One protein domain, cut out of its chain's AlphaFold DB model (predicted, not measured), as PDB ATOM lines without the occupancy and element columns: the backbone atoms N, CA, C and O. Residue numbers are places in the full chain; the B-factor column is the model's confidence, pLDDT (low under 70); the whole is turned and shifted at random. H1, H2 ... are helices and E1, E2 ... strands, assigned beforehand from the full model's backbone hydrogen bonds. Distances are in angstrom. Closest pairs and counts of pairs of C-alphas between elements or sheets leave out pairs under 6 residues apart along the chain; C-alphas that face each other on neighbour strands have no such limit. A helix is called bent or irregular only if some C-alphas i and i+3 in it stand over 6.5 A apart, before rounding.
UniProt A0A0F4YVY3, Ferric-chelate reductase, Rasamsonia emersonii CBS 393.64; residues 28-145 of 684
ATOM      1  N   ARG A  28     -47.573   5.557 -45.056       75.12
ATOM      2  CA  ARG A  28     -48.410   6.758 -44.843       75.12
ATOM      3  C   ARG A  28     -47.748   7.884 -44.046       75.12
ATOM      4  O   ARG A  28     -47.977   9.056 -44.346       75.12
ATOM      5  N   CYS A  29     -46.933   7.570 -43.035       85.44
ATOM      6  CA  CYS A  29     -46.294   8.606 -42.210       85.44
ATOM      7  C   CYS A  29     -45.334   9.483 -43.033       85.44
ATOM      8  O   CYS A  29     -45.372  10.713 -42.960       85.44
ATOM      9  N   VAL A  30     -44.507   8.852 -43.872       88.06
ATOM     10  CA  VAL A  30     -43.536   9.554 -44.725       88.06
ATOM     11  C   VAL A  30     -44.242  10.313 -45.853       88.06
ATOM     12  O   VAL A  30     -43.824  11.422 -46.186       88.06
ATOM     13  N   GLU A  31     -45.324   9.756 -46.406       82.38
ATOM     14  CA  GLU A  31     -46.165  10.422 -47.408       82.38
ATOM     15  C   GLU A  31     -46.776  11.722 -46.859       82.38
ATOM     16  O   GLU A  31     -46.594  12.778 -47.462       82.38
ATOM     17  N   ALA A  32     -47.400  11.686 -45.675       79.44
ATOM     18  CA  ALA A  32     -47.994  12.867 -45.040       79.44
ATOM     19  C   ALA A  32     -46.971  13.982 -44.744       79.44
ATOM     20  O   ALA A  32     -47.274  15.169 -44.881       79.44
ATOM     21  N   ILE A  33     -45.740  13.617 -44.365       89.12
ATOM     22  CA  ILE A  33     -44.641  14.574 -44.171       89.12
ATOM     23  C   ILE A  33     -44.207  15.169 -45.513       89.12
ATOM     24  O   ILE A  33     -44.047  16.384 -45.631       89.12
ATOM     25  N   PHE A  34     -44.027  14.331 -46.535       87.00
ATOM     26  CA  PHE A  34     -43.644  14.779 -47.871       87.00
ATOM     27  C   PHE A  34     -44.688  15.730 -48.475       87.00
ATOM     28  O   PHE A  34     -44.313  16.784 -48.990       87.00
ATOM     29  N   GLU A  35     -45.979  15.413 -48.332       80.31
ATOM     30  CA  GLU A  35     -47.105  16.259 -48.741       80.31
ATOM     31  C   GLU A  35     -47.065  17.629 -48.049       80.31
ATOM     32  O   GLU A  35     -47.116  18.652 -48.738       80.31
ATOM     33  N   ALA A  36     -46.880  17.673 -46.722       80.19
ATOM     34  CA  ALA A  36     -46.741  18.923 -45.972       80.19
ATOM     35  C   ALA A  36     -45.639  19.822 -46.564       80.19
ATOM     36  O   ALA A  36     -45.876  21.003 -46.833       80.19
ATOM     37  N   TYR A  37     -44.470  19.249 -46.879       87.62
ATOM     38  CA  TYR A  37     -43.372  19.985 -47.508       87.62
ATOM     39  C   TYR A  37     -43.672  20.481 -48.930       87.62
ATOM     40  O   TYR A  37     -43.036  21.445 -49.353       87.62
ATOM     41  N   THR A  38     -44.641  19.926 -49.674       80.62
ATOM     42  CA  THR A  38     -44.990  20.439 -51.022       80.62
ATOM     43  C   THR A  38     -45.582  21.853 -51.008       80.62
ATOM     44  O   THR A  38     -45.576  22.536 -52.038       80.62
ATOM     45  N   HIS A  39     -46.066  22.324 -49.856       79.50
ATOM     46  CA  HIS A  39     -46.542  23.696 -49.672       79.50
ATOM     47  C   HIS A  39     -45.408  24.691 -49.376       79.50
ATOM     48  O   HIS A  39     -45.588  25.884 -49.613       79.50
ATOM     49  N   LEU A  40     -44.247  24.207 -48.919       84.25
ATOM     50  CA  LEU A  40     -43.061  25.014 -48.632       84.25
ATOM     51  C   LEU A  40     -42.123  25.077 -49.846       84.25
ATOM     52  O   LEU A  40     -41.903  24.081 -50.547       84.25
ATOM     53  N   SER A  41     -41.532  26.251 -50.055       90.25
ATOM     54  CA  SER A  41     -40.489  26.504 -51.053       90.25
ATOM     55  C   SER A  41     -39.162  26.739 -50.333       90.25
ATOM     56  O   SER A  41     -39.123  27.404 -49.300       90.25
ATOM     57  N   PHE A  42     -38.076  26.204 -50.876       93.50
ATOM     58  CA  PHE A  42     -36.709  26.394 -50.392       93.50
ATOM     59  C   PHE A  42     -35.909  27.191 -51.427       93.50
ATOM     60  O   PHE A  42     -36.386  27.383 -52.545       93.50
ATOM     61  N   THR A  43     -34.707  27.667 -51.089       94.19
ATOM     62  CA  THR A  43     -33.880  28.414 -52.047       94.19
ATOM     63  C   THR A  43     -33.665  27.612 -53.329       94.19
ATOM     64  O   THR A  43     -33.206  26.469 -53.298       94.19
ATOM     65  N   GLY A  44     -34.034  28.220 -54.458       87.06
ATOM     66  CA  GLY A  44     -33.991  27.620 -55.786       87.06
ATOM     67  C   GLY A  44     -35.248  26.851 -56.209       87.06
ATOM     68  O   GLY A  44     -35.313  26.474 -57.384       87.06
ATOM     69  N   SER A  45     -36.251  26.646 -55.345       84.62
ATOM     70  CA  SER A  45     -37.481  25.904 -55.680       84.62
ATOM     71  C   SER A  45     -38.290  26.532 -56.818       84.62
ATOM     72  O   SER A  45     -38.886  25.797 -57.601       84.62
ATOM     73  N   HIS A  46     -38.292  27.861 -56.965       84.88
ATOM     74  CA  HIS A  46     -38.933  28.536 -58.105       84.88
ATOM     75  C   HIS A  46     -38.069  28.530 -59.374       84.88
ATOM     76  O   HIS A  46     -38.572  28.823 -60.457       84.88
ATOM     77  N   SER A  47     -36.777  28.200 -59.264       81.69
ATOM     78  CA  SER A  47     -35.838  28.166 -60.398       81.69
ATOM     79  C   SER A  47     -35.764  26.807 -61.106       81.69
ATOM     80  O   SER A  47     -35.164  26.707 -62.176       81.69
ATOM     81  N   GLN A  48     -36.356  25.760 -60.520       77.56
ATOM     82  CA  GLN A  48     -36.255  24.373 -60.982       77.56
ATOM     83  C   GLN A  48     -37.634  23.725 -61.185       77.56
ATOM     84  O   GLN A  48     -38.590  24.064 -60.486       77.56
ATOM     85  N   PRO A  49     -37.774  22.740 -62.094       78.31
ATOM     86  CA  PRO A  49     -38.985  21.930 -62.176       78.31
ATOM     87  C   PRO A  49     -39.253  21.199 -60.854       78.31
ATOM     88  O   PRO A  49     -38.326  20.669 -60.244       78.31
ATOM     89  N   PHE A  50     -40.523  21.077 -60.453       75.06
ATOM     90  CA  PHE A  50     -40.919  20.481 -59.166       75.06
ATOM     91  C   PHE A  50     -40.292  19.105 -58.875       75.06
ATOM     92  O   PHE A  50     -39.971  18.818 -57.728       75.06
ATOM     93  N   LEU A  51     -40.078  18.254 -59.887       77.81
ATOM     94  CA  LEU A  51     -39.408  16.961 -59.689       77.81
ATOM     95  C   LEU A  51     -37.916  17.116 -59.341       77.81
ATOM     96  O   LEU A  51     -37.416  16.396 -58.484       77.81
ATOM     97  N   VAL A  52     -37.227  18.068 -59.975       80.00
ATOM     98  CA  VAL A  52     -35.809  18.369 -59.725       80.00
ATOM     99  C   VAL A  52     -35.648  18.960 -58.325       80.00
ATOM    100  O   VAL A  52     -34.835  18.467 -57.553       80.00
ATOM    101  N   ASP A  53     -36.483  19.933 -57.955       82.12
ATOM    102  CA  ASP A  53     -36.518  20.483 -56.595       82.12
ATOM    103  C   ASP A  53     -36.890  19.414 -55.549       82.12
ATOM    104  O   ASP A  53     -36.218  19.272 -54.531       82.12
ATOM    105  N   SER A  54     -37.908  18.591 -55.815       84.38
ATOM    106  CA  SER A  54     -38.325  17.508 -54.916       84.38
ATOM    107  C   SER A  54     -37.209  16.490 -54.663       84.38
ATOM    108  O   SER A  54     -37.014  16.074 -53.518       84.38
ATOM    109  N   CYS A  55     -36.501  16.055 -55.706       87.56
ATOM    110  CA  CYS A  55     -35.500  14.998 -55.590       87.56
ATOM    111  C   CYS A  55     -34.110  15.510 -55.186       87.56
ATOM    112  O   CYS A  55     -33.446  14.840 -54.402       87.56
ATOM    113  N   LEU A  56     -33.665  16.664 -55.695       92.12
ATOM    114  CA  LEU A  56     -32.276  17.125 -55.563       92.12
ATOM    115  C   LEU A  56     -32.075  18.331 -54.632       92.12
ATOM    116  O   LEU A  56     -30.928  18.615 -54.289       92.12
ATOM    117  N   ASN A  57     -33.122  19.041 -54.189       93.19
ATOM    118  CA  ASN A  57     -32.924  20.168 -53.271       93.19
ATOM    119  C   ASN A  57     -32.458  19.654 -51.886       93.19
ATOM    120  O   ASN A  57     -33.187  18.884 -51.239       93.19
ATOM    121  N   PRO A  58     -31.267  20.062 -51.398       93.94
ATOM    122  CA  PRO A  58     -30.737  19.574 -50.132       93.94
ATOM    123  C   PRO A  58     -31.537  20.110 -48.943       93.94
ATOM    124  O   PRO A  58     -31.847  19.337 -48.040       93.94
ATOM    125  N   LEU A  59     -31.948  21.382 -48.953       95.69
ATOM    126  CA  LEU A  59     -32.708  21.995 -47.857       95.69
ATOM    127  C   LEU A  59     -34.043  21.267 -47.658       95.69
ATOM    128  O   LEU A  59     -34.384  20.875 -46.540       95.69
ATOM    129  N   ARG A  60     -34.743  20.981 -48.763       94.19
ATOM    130  CA  ARG A  60     -35.968  20.170 -48.772       94.19
ATOM    131  C   ARG A  60     -35.717  18.751 -48.254       94.19
ATOM    132  O   ARG A  60     -36.460  18.276 -47.401       94.19
ATOM    133  N   THR A  61     -34.677  18.081 -48.751       94.12
ATOM    134  CA  THR A  61     -34.353  16.691 -48.385       94.12
ATOM    135  C   THR A  61     -34.014  16.553 -46.899       94.12
ATOM    136  O   THR A  61     -34.567  15.685 -46.226       94.12
ATOM    137  N   TRP A  62     -33.174  17.441 -46.361       96.00
ATOM    138  CA  TRP A  62     -32.825  17.459 -44.938       96.00
ATOM    139  C   TRP A  62     -34.036  17.787 -44.053       96.00
ATOM    140  O   TRP A  62     -34.211  17.135 -43.026       96.00
ATOM    141  N   SER A  63     -34.911  18.707 -44.475       96.25
ATOM    142  CA  SER A  63     -36.153  19.034 -43.751       96.25
ATOM    143  C   SER A  63     -37.122  17.842 -43.689       96.25
ATOM    144  O   SER A  63     -37.599  17.475 -42.613       96.25
ATOM    145  N   ILE A  64     -37.355  17.162 -44.824       95.06
ATOM    146  CA  ILE A  64     -38.162  15.930 -44.877       95.06
ATOM    147  C   ILE A  64     -37.559  14.868 -43.954       95.06
ATOM    148  O   ILE A  64     -38.275  14.290 -43.141       95.06
ATOM    149  N   TYR A  65     -36.252  14.611 -44.047       96.38
ATOM    150  CA  TYR A  65     -35.598  13.558 -43.266       96.38
ATOM    151  C   TYR A  65     -35.548  13.870 -41.762       96.38
ATOM    152  O   TYR A  65     -35.708  12.951 -40.959       96.38
ATOM    153  N   ALA A  66     -35.413  15.141 -41.367       96.06
ATOM    154  CA  ALA A  66     -35.552  15.566 -39.975       96.06
ATOM    155  C   ALA A  66     -36.966  15.278 -39.446       96.06
ATOM    156  O   ALA A  66     -37.117  14.631 -38.413       96.06
ATOM    157  N   SER A  67     -38.010  15.667 -40.186       95.94
ATOM    158  CA  SER A  67     -39.397  15.374 -39.804       95.94
ATOM    159  C   SER A  67     -39.712  13.876 -39.785       95.94
ATOM    160  O   SER A  67     -40.337  13.412 -38.836       95.94
ATOM    161  N   VAL A  68     -39.240  13.094 -40.762       95.00
ATOM    162  CA  VAL A  68     -39.405  11.625 -40.782       95.00
ATOM    163  C   VAL A  68     -38.778  10.986 -39.540       95.00
ATOM    164  O   VAL A  68     -39.396  10.114 -38.933       95.00
ATOM    165  N   LYS A  69     -37.602  11.462 -39.107       94.31
ATOM    166  CA  LYS A  69     -36.927  10.985 -37.891       94.31
ATOM    167  C   LYS A  69     -37.638  11.391 -36.587       94.31
ATOM    168  O   LYS A  69     -37.485  10.697 -35.587       94.31
ATOM    169  N   VAL A  70     -38.407  12.483 -36.593       94.44
ATOM    170  CA  VAL A  70     -39.164  12.991 -35.430       94.44
ATOM    171  C   VAL A  70     -40.563  12.373 -35.304       94.44
ATOM    172  O   VAL A  70     -41.054  12.208 -34.186       94.44
ATOM    173  N   PHE A  71     -41.224  12.057 -36.422       93.31
ATOM    174  CA  PHE A  71     -42.647  11.694 -36.429       93.31
ATOM    175  C   PHE A  71     -42.955  10.226 -36.768       93.31
ATOM    176  O   PHE A  71     -43.989   9.745 -36.308       93.31
ATOM    177  N   CYS A  72     -42.102   9.516 -37.519       91.62
ATOM    178  CA  CYS A  72     -42.393   8.150 -37.984       91.62
ATOM    179  C   CYS A  72     -41.723   7.056 -37.145       91.62
ATOM    180  O   CYS A  72     -40.597   7.200 -36.666       91.62
ATOM    181  N   ALA A  73     -42.391   5.909 -37.028       89.62
ATOM    182  CA  ALA A  73     -41.820   4.702 -36.451       89.62
ATOM    183  C   ALA A  73     -40.754   4.094 -37.389       89.62
ATOM    184  O   ALA A  73     -40.918   4.134 -38.610       89.62
ATOM    185  N   PRO A  74     -39.685   3.452 -36.870       88.81
ATOM    186  CA  PRO A  74     -38.603   2.904 -37.699       88.81
ATOM    187  C   PRO A  74     -39.039   1.916 -38.795       88.81
ATOM    188  O   PRO A  74     -38.358   1.797 -39.811       88.81
ATOM    189  N   SER A  75     -40.171   1.231 -38.605       85.25
ATOM    190  CA  SER A  75     -40.796   0.349 -39.597       85.25
ATOM    191  C   SER A  75     -41.383   1.099 -40.797       85.25
ATOM    192  O   SER A  75     -41.310   0.589 -41.907       85.25
ATOM    193  N   GLU A  76     -41.922   2.304 -40.596       85.50
ATOM    194  CA  GLU A  76     -42.577   3.117 -41.635       85.50
ATOM    195  C   GLU A  76     -41.561   3.860 -42.520       85.50
ATOM    196  O   GLU A  76     -41.810   4.157 -43.689       85.50
ATOM    197  N   ILE A  77     -40.374   4.144 -41.969       89.38
ATOM    198  CA  ILE A  77     -39.336   4.934 -42.640       89.38
ATOM    199  C   ILE A  77     -38.898   4.277 -43.956       89.38
ATOM    200  O   ILE A  77     -38.809   4.958 -44.975       89.38
ATOM    201  N   HIS A  78     -38.624   2.968 -43.983       89.06
ATOM    202  CA  HIS A  78     -38.107   2.328 -45.200       89.06
ATOM    203  C   HIS A  78     -39.162   2.145 -46.315       89.06
ATOM    204  O   HIS A  78     -38.844   2.493 -47.457       89.06
ATOM    205  N   PRO A  79     -40.393   1.655 -46.050       83.81
ATOM    206  CA  PRO A  79     -41.470   1.629 -47.041       83.81
ATOM    207  C   PRO A  79     -41.812   3.035 -47.543       83.81
ATOM    208  O   PRO A  79     -41.735   3.297 -48.742       83.81
ATOM    209  N   GLY A  80     -42.078   3.979 -46.637       82.31
ATOM    210  CA  GLY A  80     -42.476   5.334 -47.007       82.31
ATOM    211  C   GLY A  80     -41.407   6.101 -47.799       82.31
ATOM    212  O   GLY A  80     -41.721   6.775 -48.781       82.31
ATOM    213  N   LEU A  81     -40.119   5.942 -47.464       88.81
ATOM    214  CA  LEU A  81     -39.033   6.511 -48.276       88.81
ATOM    215  C   LEU A  81     -38.910   5.837 -49.647       88.81
ATOM    216  O   LEU A  81     -38.648   6.522 -50.635       88.81
ATOM    217  N   ARG A  82     -39.128   4.518 -49.740       85.12
ATOM    218  CA  ARG A  82     -39.182   3.803 -51.026       85.12
ATOM    219  C   ARG A  82     -40.328   4.330 -51.897       85.12
ATOM    220  O   ARG A  82     -40.133   4.484 -53.102       85.12
ATOM    221  N   HIS A  83     -41.472   4.657 -51.295       78.31
ATOM    222  CA  HIS A  83     -42.599   5.283 -51.980       78.31
ATOM    223  C   HIS A  83     -42.219   6.662 -52.543       78.31
ATOM    224  O   HIS A  83     -42.263   6.861 -53.759       78.31
ATOM    225  N   ILE A  84     -41.785   7.612 -51.703       80.62
ATOM    226  CA  ILE A  84     -41.533   8.993 -52.161       80.62
ATOM    227  C   ILE A  84     -40.270   9.144 -53.027       80.62
ATOM    228  O   ILE A  84     -40.151  10.126 -53.757       80.62
ATOM    229  N   ASN A  85     -39.345   8.176 -52.994       87.06
ATOM    230  CA  ASN A  85     -38.174   8.135 -53.879       87.06
ATOM    231  C   ASN A  85     -38.441   7.391 -55.205       87.06
ATOM    232  O   ASN A  85     -37.616   7.453 -56.112       87.06
ATOM    233  N   LYS A  86     -39.606   6.746 -55.381       82.38
ATOM    234  CA  LYS A  86     -40.016   6.057 -56.622       82.38
ATOM    235  C   LYS A  86     -39.881   6.896 -57.912       82.38
ATOM    236  O   LYS A  86     -39.498   6.303 -58.921       82.38
ATOM    237  N   PRO A  87     -40.147   8.225 -57.942       75.06
ATOM    238  CA  PRO A  87     -39.894   9.063 -59.121       75.06
ATOM    239  C   PRO A  87     -38.466   9.652 -59.189       75.06
ATOM    240  O   PRO A  87     -38.118  10.250 -60.204       75.06
ATOM    241  N   CYS A  88     -37.649   9.493 -58.145       82.75
ATOM    242  CA  CYS A  88     -36.295  10.041 -58.029       82.75
ATOM    243  C   CYS A  88     -35.252   8.987 -58.444       82.75
ATOM    244  O   CYS A  88     -34.690   8.294 -57.597       82.75
ATOM    245  N   GLN A  89     -35.032   8.821 -59.752       84.56
ATOM    246  CA  GLN A  89     -34.171   7.771 -60.321       84.56
ATOM    247  C   GLN A  89     -33.056   8.342 -61.212       84.56
ATOM    248  O   GLN A  89     -33.199   9.419 -61.792       84.56
ATOM    249  N   GLY A  90     -31.956   7.594 -61.356       86.94
ATOM    250  CA  GLY A  90     -30.812   7.986 -62.185       86.94
ATOM    251  C   GLY A  90     -30.164   9.280 -61.688       86.94
ATOM    252  O   GLY A  90     -29.883   9.420 -60.501       86.94
ATOM    253  N   GLU A  91     -29.973  10.241 -62.591       82.31
ATOM    254  CA  GLU A  91     -29.439  11.580 -62.286       82.31
ATOM    255  C   GLU A  91     -30.332  12.390 -61.324       82.31
ATOM    256  O   GLU A  91     -29.863  13.333 -60.695       82.31
ATOM    257  N   LEU A  92     -31.603  11.998 -61.156       85.12
ATOM    258  CA  LEU A  92     -32.537  12.574 -60.182       85.12
ATOM    259  C   LEU A  92     -32.637  11.743 -58.889       85.12
ATOM    260  O   LEU A  92     -33.648  11.820 -58.194       85.12
ATOM    261  N   SER A  93     -31.642  10.918 -58.549       88.69
ATOM    262  CA  SER A  93     -31.647  10.167 -57.286       88.69
ATOM    263  C   SER A  93     -31.481  11.099 -56.082       88.69
ATOM    264  O   SER A  93     -30.442  11.737 -55.919       88.69
ATOM    265  N   ARG A  94     -32.479  11.129 -55.187       91.56
ATOM    266  CA  ARG A  94     -32.384  11.835 -53.898       91.56
ATOM    267  C   ARG A  94     -31.282  11.216 -53.033       91.56
ATOM    268  O   ARG A  94     -31.101   9.997 -53.046       91.56
ATOM    269  N   THR A  95     -30.585  12.041 -52.247       91.94
ATOM    270  CA  THR A  95     -29.577  11.587 -51.276       91.94
ATOM    271  C   THR A  95     -30.149  10.491 -50.360       91.94
ATOM    272  O   THR A  95     -31.218  10.700 -49.770       91.94
ATOM    273  N   PRO A  96     -29.488   9.328 -50.216       92.62
ATOM    274  CA  PRO A  96     -29.947   8.258 -49.337       92.62
ATOM    275  C   PRO A  96     -30.131   8.708 -47.883       92.62
ATOM    276  O   PRO A  96     -29.298   9.405 -47.306       92.62
ATOM    277  N   TYR A  97     -31.213   8.252 -47.245       92.31
ATOM    278  CA  TYR A  97     -31.470   8.537 -45.827       92.31
ATOM    279  C   TYR A  97     -30.370   7.988 -44.906       92.31
ATOM    280  O   TYR A  97     -30.079   8.602 -43.886       92.31
ATOM    281  N   ALA A  98     -29.712   6.886 -45.284       89.88
ATOM    282  CA  ALA A  98     -28.596   6.310 -44.530       89.88
ATOM    283  C   ALA A  98     -27.402   7.272 -44.370       89.88
ATOM    284  O   ALA A  98     -26.719   7.211 -43.350       89.88
ATOM    285  N   ASP A  99     -27.195   8.184 -45.324       92.19
ATOM    286  CA  ASP A  99     -26.056   9.110 -45.330       92.19
ATOM    287  C   ASP A  99     -26.329  10.348 -44.456       92.19
ATOM    288  O   ASP A  99     -25.416  10.924 -43.866       92.19
ATOM    289  N   ILE A 100     -27.603  10.746 -44.339       93.19
ATOM    290  CA  ILE A 100     -28.049  11.937 -43.594       93.19
ATOM    291  C   ILE A 100     -28.504  11.586 -42.164       93.19
ATOM    292  O   ILE A 100     -28.266  12.352 -41.229       93.19
ATOM    293  N   ALA A 101     -29.116  10.418 -41.943       91.31
ATOM    294  CA  ALA A 101     -29.656  10.010 -40.640       91.31
ATOM    295  C   ALA A 101     -28.654  10.021 -39.459       91.31
ATOM    296  O   ALA A 101     -29.110  10.304 -38.341       91.31
ATOM    297  N   PRO A 102     -27.337   9.764 -39.641       92.56
ATOM    298  CA  PRO A 102     -26.333   9.941 -38.588       92.56
ATOM    299  C   PRO A 102     -26.088  11.410 -38.217       92.56
ATOM    300  O   PRO A 102     -25.853  11.709 -37.049       92.56
ATOM    301  N   ALA A 103     -26.173  12.329 -39.187       91.69
ATOM    302  CA  ALA A 103     -25.956  13.764 -38.985       91.69
ATOM    303  C   ALA A 103     -27.163  14.475 -38.346       91.69
ATOM    304  O   ALA A 103     -26.994  15.493 -37.678       91.69
ATOM    305  N   LEU A 104     -28.372  13.920 -38.498       91.38
ATOM    306  CA  LEU A 104     -29.598  14.379 -37.834       91.38
ATOM    307  C   LEU A 104     -29.591  14.044 -36.330       91.38
ATOM    308  O   LEU A 104     -30.401  13.240 -35.862       91.38
ATOM    309  N   THR A 105     -28.648  14.589 -35.565       93.75
ATOM    310  CA  THR A 105     -28.606  14.423 -34.105       93.75
ATOM    311  C   THR A 105     -29.784  15.129 -33.431       93.75
ATOM    312  O   THR A 105     -30.415  16.015 -34.006       93.75
ATOM    313  N   GLU A 106     -30.066  14.759 -32.184       91.94
ATOM    314  CA  GLU A 106     -31.060  15.440 -31.346       91.94
ATOM    315  C   GLU A 106     -30.836  16.959 -31.283       91.94
ATOM    316  O   GLU A 106     -31.774  17.739 -31.435       91.94
ATOM    317  N   ASP A 107     -29.586  17.390 -31.114       92.44
ATOM    318  CA  ASP A 107     -29.244  18.810 -31.011       92.44
ATOM    319  C   ASP A 107     -29.302  19.526 -32.369       92.44
ATOM    320  O   ASP A 107     -29.698  20.689 -32.423       92.44
ATOM    321  N   TYR A 108     -29.021  18.823 -33.475       93.56
ATOM    322  CA  TYR A 108     -29.298  19.337 -34.819       93.56
ATOM    323  C   TYR A 108     -30.803  19.563 -35.019       93.56
ATOM    324  O   TYR A 108     -31.210  20.655 -35.407       93.56
ATOM    325  N   ILE A 109     -31.644  18.575 -34.689       94.12
ATOM    326  CA  ILE A 109     -33.107  18.669 -34.827       94.12
ATOM    327  C   ILE A 109     -33.674  19.822 -33.985       94.12
ATOM    328  O   ILE A 109     -34.514  20.574 -34.473       94.12
ATOM    329  N   ARG A 110     -33.177  20.019 -32.755       92.25
ATOM    330  CA  ARG A 110     -33.557  21.146 -31.877       92.25
ATOM    331  C   ARG A 110     -33.096  22.515 -32.387       92.25
ATOM    332  O   ARG A 110     -33.652  23.521 -31.956       92.25
ATOM    333  N   SER A 111     -32.092  22.566 -33.266       94.94
ATOM    334  CA  SER A 111     -31.611  23.812 -33.880       94.94
ATOM    335  C   SER A 111     -32.437  24.268 -35.089       94.94
ATOM    336  O   SER A 111     -32.316  25.418 -35.510       94.94
ATOM    337  N   LEU A 112     -33.291  23.396 -35.643       95.44
ATOM    338  CA  LEU A 112     -34.139  23.725 -36.789       95.44
ATOM    339  C   LEU A 112     -35.277  24.669 -36.386       95.44
ATOM    340  O   LEU A 112     -35.946  24.471 -35.371       95.44
ATOM    341  N   ARG A 113     -35.569  25.656 -37.242       96.06
ATOM    342  CA  ARG A 113     -36.792  26.459 -37.120       96.06
ATOM    343  C   ARG A 113     -38.008  25.548 -37.288       96.06
ATOM    344  O   ARG A 113     -38.123  24.855 -38.298       96.06
ATOM    345  N   VAL A 114     -38.932  25.607 -36.333       95.88
ATOM    346  CA  VAL A 114     -40.256  24.991 -36.472       95.88
ATOM    347  C   VAL A 114     -41.150  25.899 -37.324       95.88
ATOM    348  O   VAL A 114     -41.108  27.115 -37.148       95.88
ATOM    349  N   VAL A 115     -41.926  25.318 -38.245       92.56
ATOM    350  CA  VAL A 115     -42.846  26.035 -39.147       92.56
ATOM    351  C   VAL A 115     -44.266  25.470 -39.049       92.56
ATOM    352  O   VAL A 115     -44.471  24.258 -39.160       92.56
ATOM    353  N   ASP A 116     -45.251  26.349 -38.869       87.69
ATOM    354  CA  ASP A 116     -46.678  26.021 -38.799       87.69
ATOM    355  C   ASP A 116     -47.409  26.121 -40.154       87.69
ATOM    356  O   ASP A 116     -46.923  26.696 -41.135       87.69
ATOM    357  N   TYR A 117     -48.608  25.530 -40.225       79.50
ATOM    358  CA  TYR A 117     -49.414  25.518 -41.450       79.50
ATOM    359  C   TYR A 117     -49.756  26.942 -41.912       79.50
ATOM    360  O   TYR A 117     -50.348  27.723 -41.169       79.50
ATOM    361  N   ALA A 118     -49.411  27.250 -43.165       75.69
ATOM    362  CA  ALA A 118     -49.569  28.562 -43.800       75.69
ATOM    363  C   ALA A 118     -48.820  29.740 -43.129       75.69
ATOM    364  O   ALA A 118     -49.061  30.890 -43.496       75.69
ATOM    365  N   GLU A 119     -47.869  29.481 -42.220       82.06
ATOM    366  CA  GLU A 119     -46.978  30.512 -41.654       82.06
ATOM    367  C   GLU A 119     -46.077  31.139 -42.732       82.06
ATOM    368  O   GLU A 119     -45.900  32.357 -42.786       82.06
ATOM    369  N   VAL A 120     -45.522  30.302 -43.614       83.31
ATOM    370  CA  VAL A 120     -44.653  30.711 -44.723       83.31
ATOM    371  C   VAL A 120     -45.456  30.658 -46.029       83.31
ATOM    372  O   VAL A 120     -45.834  29.568 -46.466       83.31
ATOM    373  N   PRO A 121     -45.729  31.799 -46.694       76.81
ATOM    374  CA  PRO A 121     -46.384  31.801 -47.998       76.81
ATOM    375  C   PRO A 121     -45.501  31.122 -49.047       76.81
ATOM    376  O   PRO A 121     -44.318  31.430 -49.136       76.81
ATOM    377  N   LYS A 122     -46.076  30.282 -49.918       76.12
ATOM    378  CA  LYS A 122     -45.334  29.506 -50.939       76.12
ATOM    379  C   LYS A 122     -44.469  30.345 -51.905       76.12
ATOM    380  O   LYS A 122     -43.578  29.805 -52.556       76.12
ATOM    381  N   ALA A 123     -44.711  31.653 -52.003       76.75
ATOM    382  CA  ALA A 123     -43.869  32.587 -52.755       76.75
ATOM    383  C   ALA A 123     -42.502  32.866 -52.092       76.75
ATOM    384  O   ALA A 123     -41.563  33.231 -52.792       76.75
ATOM    385  N   VAL A 124     -42.375  32.685 -50.774       88.12
ATOM    386  CA  VAL A 124     -41.132  32.871 -50.014       88.12
ATOM    387  C   VAL A 124     -40.305  31.587 -50.071       88.12
ATOM    388  O   VAL A 124     -40.824  30.508 -49.796       88.12
ATOM    389  N   GLU A 125     -39.022  31.702 -50.413       91.69
ATOM    390  CA  GLU A 125     -38.065  30.594 -50.352       91.69
ATOM    391  C   GLU A 125     -37.334  30.573 -49.001       91.69
ATOM    392  O   GLU A 125     -36.847  31.603 -48.536       91.69
ATOM    393  N   LEU A 126     -37.248  29.394 -48.384       93.38
ATOM    394  CA  LEU A 126     -36.476  29.136 -47.167       93.38
ATOM    395  C   LEU A 126     -35.016  28.794 -47.513       93.38
ATOM    396  O   LEU A 126     -34.755  27.847 -48.253       93.38
ATOM    397  N   ASP A 127     -34.075  29.546 -46.944       95.50
ATOM    398  CA  ASP A 127     -32.618  29.404 -47.114       95.50
ATOM    399  C   ASP A 127     -31.983  28.313 -46.238       95.50
ATOM    400  O   ASP A 127     -30.833  27.917 -46.428       95.50
ATOM    401  N   THR A 128     -32.752  27.815 -45.277       94.88
ATOM    402  CA  THR A 128     -32.324  26.935 -44.195       94.88
ATOM    403  C   THR A 128     -33.270  25.734 -44.079       94.88
ATOM    404  O   THR A 128     -34.453  25.848 -44.414       94.88
ATOM    405  N   PRO A 129     -32.792  24.556 -43.626       96.44
ATOM    406  CA  PRO A 129     -33.677  23.436 -43.329       96.44
ATOM    407  C   PRO A 129     -34.612  23.786 -42.164       96.44
ATOM    408  O   PRO A 129     -34.213  24.460 -41.213       96.44
ATOM    409  N   VAL A 130     -35.851  23.305 -42.226       96.62
ATOM    410  CA  VAL A 130     -36.885  23.558 -41.212       96.62
ATOM    411  C   VAL A 130     -37.522  22.252 -40.751       96.62
ATOM    412  O   VAL A 130     -37.369  21.212 -41.389       96.62
ATOM    413  N   LEU A 131     -38.254  22.307 -39.643       97.00
ATOM    414  CA  LEU A 131     -39.068  21.212 -39.131       97.00
ATOM    415  C   LEU A 131     -40.543  21.640 -39.173       97.00
ATOM    416  O   LEU A 131     -40.890  22.676 -38.613       97.00
ATOM    417  N   ILE A 132     -41.442  20.872 -39.792       94.44
ATOM    418  CA  ILE A 132     -42.883  21.160 -39.650       94.44
ATOM    419  C   ILE A 132     -43.340  20.951 -38.200       94.44
ATOM    420  O   ILE A 132     -42.863  20.046 -37.508       94.44
ATOM    421  N   SER A 133     -44.274  21.779 -37.729       92.38
ATOM    422  CA  SER A 133     -44.850  21.634 -36.391       92.38
ATOM    423  C   SER A 133     -45.610  20.310 -36.247       92.38
ATOM    424  O   SER A 133     -46.110  19.738 -37.221       92.38
ATOM    425  N   ARG A 134     -45.771  19.829 -35.006       88.44
ATOM    426  CA  ARG A 134     -46.624  18.662 -34.721       88.44
ATOM    427  C   ARG A 134     -48.073  18.892 -35.167       88.44
ATOM    428  O   ARG A 134     -48.708  17.948 -35.620       88.44
ATOM    429  N   ALA A 135     -48.590  20.119 -35.070       79.12
ATOM    430  CA  ALA A 135     -49.947  20.441 -35.506       79.12
ATOM    431  C   ALA A 135     -50.089  20.376 -37.037       79.12
ATOM    432  O   ALA A 135     -51.094  19.868 -37.530       79.12
ATOM    433  N   TYR A 136     -49.066  20.815 -37.778       86.00
ATOM    434  CA  TYR A 136     -48.997  20.688 -39.235       86.00
ATOM    435  C   TYR A 136     -48.875  19.210 -39.644       86.00
ATOM    436  O   TYR A 136     -49.709  18.726 -40.409       86.00
ATOM    437  N   TYR A 137     -47.923  18.462 -39.073       85.38
ATOM    438  CA  TYR A 137     -47.801  17.019 -39.315       85.38
ATOM    439  C   TYR A 137     -49.119  16.282 -39.039       85.38
ATOM    440  O   TYR A 137     -49.596  15.538 -39.891       85.38
ATOM    441  N   GLU A 138     -49.756  16.525 -37.890       78.62
ATOM    442  CA  GLU A 138     -51.034  15.895 -37.560       78.62
ATOM    443  C   GLU A 138     -52.181  16.345 -38.475       78.62
ATOM    444  O   GLU A 138     -53.112  15.570 -38.665       78.62
ATOM    445  N   ALA A 139     -52.143  17.543 -39.068       69.12
ATOM    446  CA  ALA A 139     -53.122  17.955 -40.071       69.12
ATOM    447  C   ALA A 139     -52.960  17.149 -41.372       69.12
ATOM    448  O   ALA A 139     -53.915  16.496 -41.790       69.12
ATOM    449  N   SER A 140     -51.757  17.107 -41.957       70.75
ATOM    450  CA  SER A 140     -51.481  16.311 -43.166       70.75
ATOM    451  C   SER A 140     -51.694  14.810 -42.934       70.75
ATOM    452  O   SER A 140     -52.315  14.133 -43.750       70.75
ATOM    453  N   PHE A 141     -51.277  14.284 -41.780       73.31
ATOM    454  CA  PHE A 141     -51.506  12.883 -41.429       73.31
ATOM    455  C   PHE A 141     -52.998  12.566 -41.253       73.31
ATOM    456  O   PHE A 141     -53.417  11.473 -41.614       73.31
ATOM    457  N   ARG A 142     -53.824  13.500 -40.754       59.91
ATOM    458  CA  ARG A 142     -55.291  13.330 -40.681       59.91
ATOM    459  C   ARG A 142     -55.966  13.411 -42.049       59.91
ATOM    460  O   ARG A 142     -56.880  12.626 -42.274       59.91
ATOM    461  N   THR A 143     -55.505  14.269 -42.964       53.97
ATOM    462  CA  THR A 143     -55.951  14.255 -44.374       53.97
ATOM    463  C   THR A 143     -55.755  12.863 -44.980       53.97
ATOM    464  O   THR A 143     -56.675  12.310 -45.576       53.97
ATOM    465  N   ASN A 144     -54.609  12.237 -44.698       49.19
ATOM    466  CA  ASN A 144     -54.293  10.873 -45.125       49.19
ATOM    467  C   ASN A 144     -54.790   9.792 -44.138       49.19
ATOM    468  O   ASN A 144     -54.308   8.657 -44.172       49.19
ATOM    469  N   ASN A 145     -55.738  10.112 -43.241       37.12
ATOM    470  CA  ASN A 145     -56.257   9.216 -42.199       37.12
ATOM    471  C   ASN A 145     -57.727   9.483 -41.803       37.12
ATOM    472  O   ASN A 145     -58.059   9.493 -40.616       37.12
TER     473      ASN A 145
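What this domain is: This is residues 28 to 145 of the 684 residues of the protein "Ferric-chelate reductase" of Rasamsonia emersonii CBS 393.64 (UniProt A0A0F4YVY3). H3 runs through the middle of a rounded body, with H1 crossing one side of it and strand E2 of a two-stranded sheet on another. H4 and H7 pack on H1, while the short H2, H5 and H6 lie round H3. The printed part has 118 residues and is mostly helix, in the order H1 H2 H3 H4 H5 H6 E1 E2 H7, with E1 and E2 parallel. It is compact, with a radius of gyration of the C-alphas of 13.2 A and spans of 33 by 33 by 31 A.

How they stand to each other: H1, residues 28 to 37, touches H3, residues 58 to 71, opposite ways at a steep tilt of 41 degrees; the closest C-alphas, Val 30 and Val 68, are 6.1 A apart. H1 touches H4, residues 74 to 85, closest at C-alphas 30 and 80, 4.9 A, and H7, residues 134 to 143, at C-alphas 32 and 141, 5.0 A. H2, residues 50 to 56, touches H3 only at the corner, closest at C-alphas 54 and 60, 7.1 A. H5, residues 97 to 100, only just touches residues 62 to 65 of H3, with 3 pairs of C-alphas within 8 A, the closest 65 and 97, 7.0 A. H6, residues 106 to 111, is close to H3 but not clearly touching, C-alphas 66 and 109 being closest at 6.5 A. E1, residues 113 to 115, is the parallel neighbour of E2, residues 130 to 132, with N 115 and O 131 2.9 A apart, within hydrogen-bond range. The closest C-alphas of H3 and E2 are 63 and 130, 5.2 A apart. Every O i to N i+4 pair is within range in H1, H2, H3, H6 and H7; in H4 6 of 8 are, and H5 is too short for one.

Where its parts are: H1 starts at C-alpha 28 (-48.410, 6.758, -44.843) and measures 14.4 A. H3 measures 19.8 A and H4 17.0 A; H4 is only just irregular, C-alphas 75 and 78 being 6.52 A apart. H7, 14.1 A, ends at C-alpha 143 (-55.951, 14.255, -44.374).

The domain as a whole: The farthest C-alphas, Gly 90 and Ala 135, are 35.1 A apart. The printed part has no cut; the links H1 to H2, H4 to H5 and E1 to E2 are long. In the first and last of these, residues 41 to 42 pair in parallel with 125 to 126. The mean pLDDT of the printed part is 86.3; residues 139 and 142 to 145 are under 70.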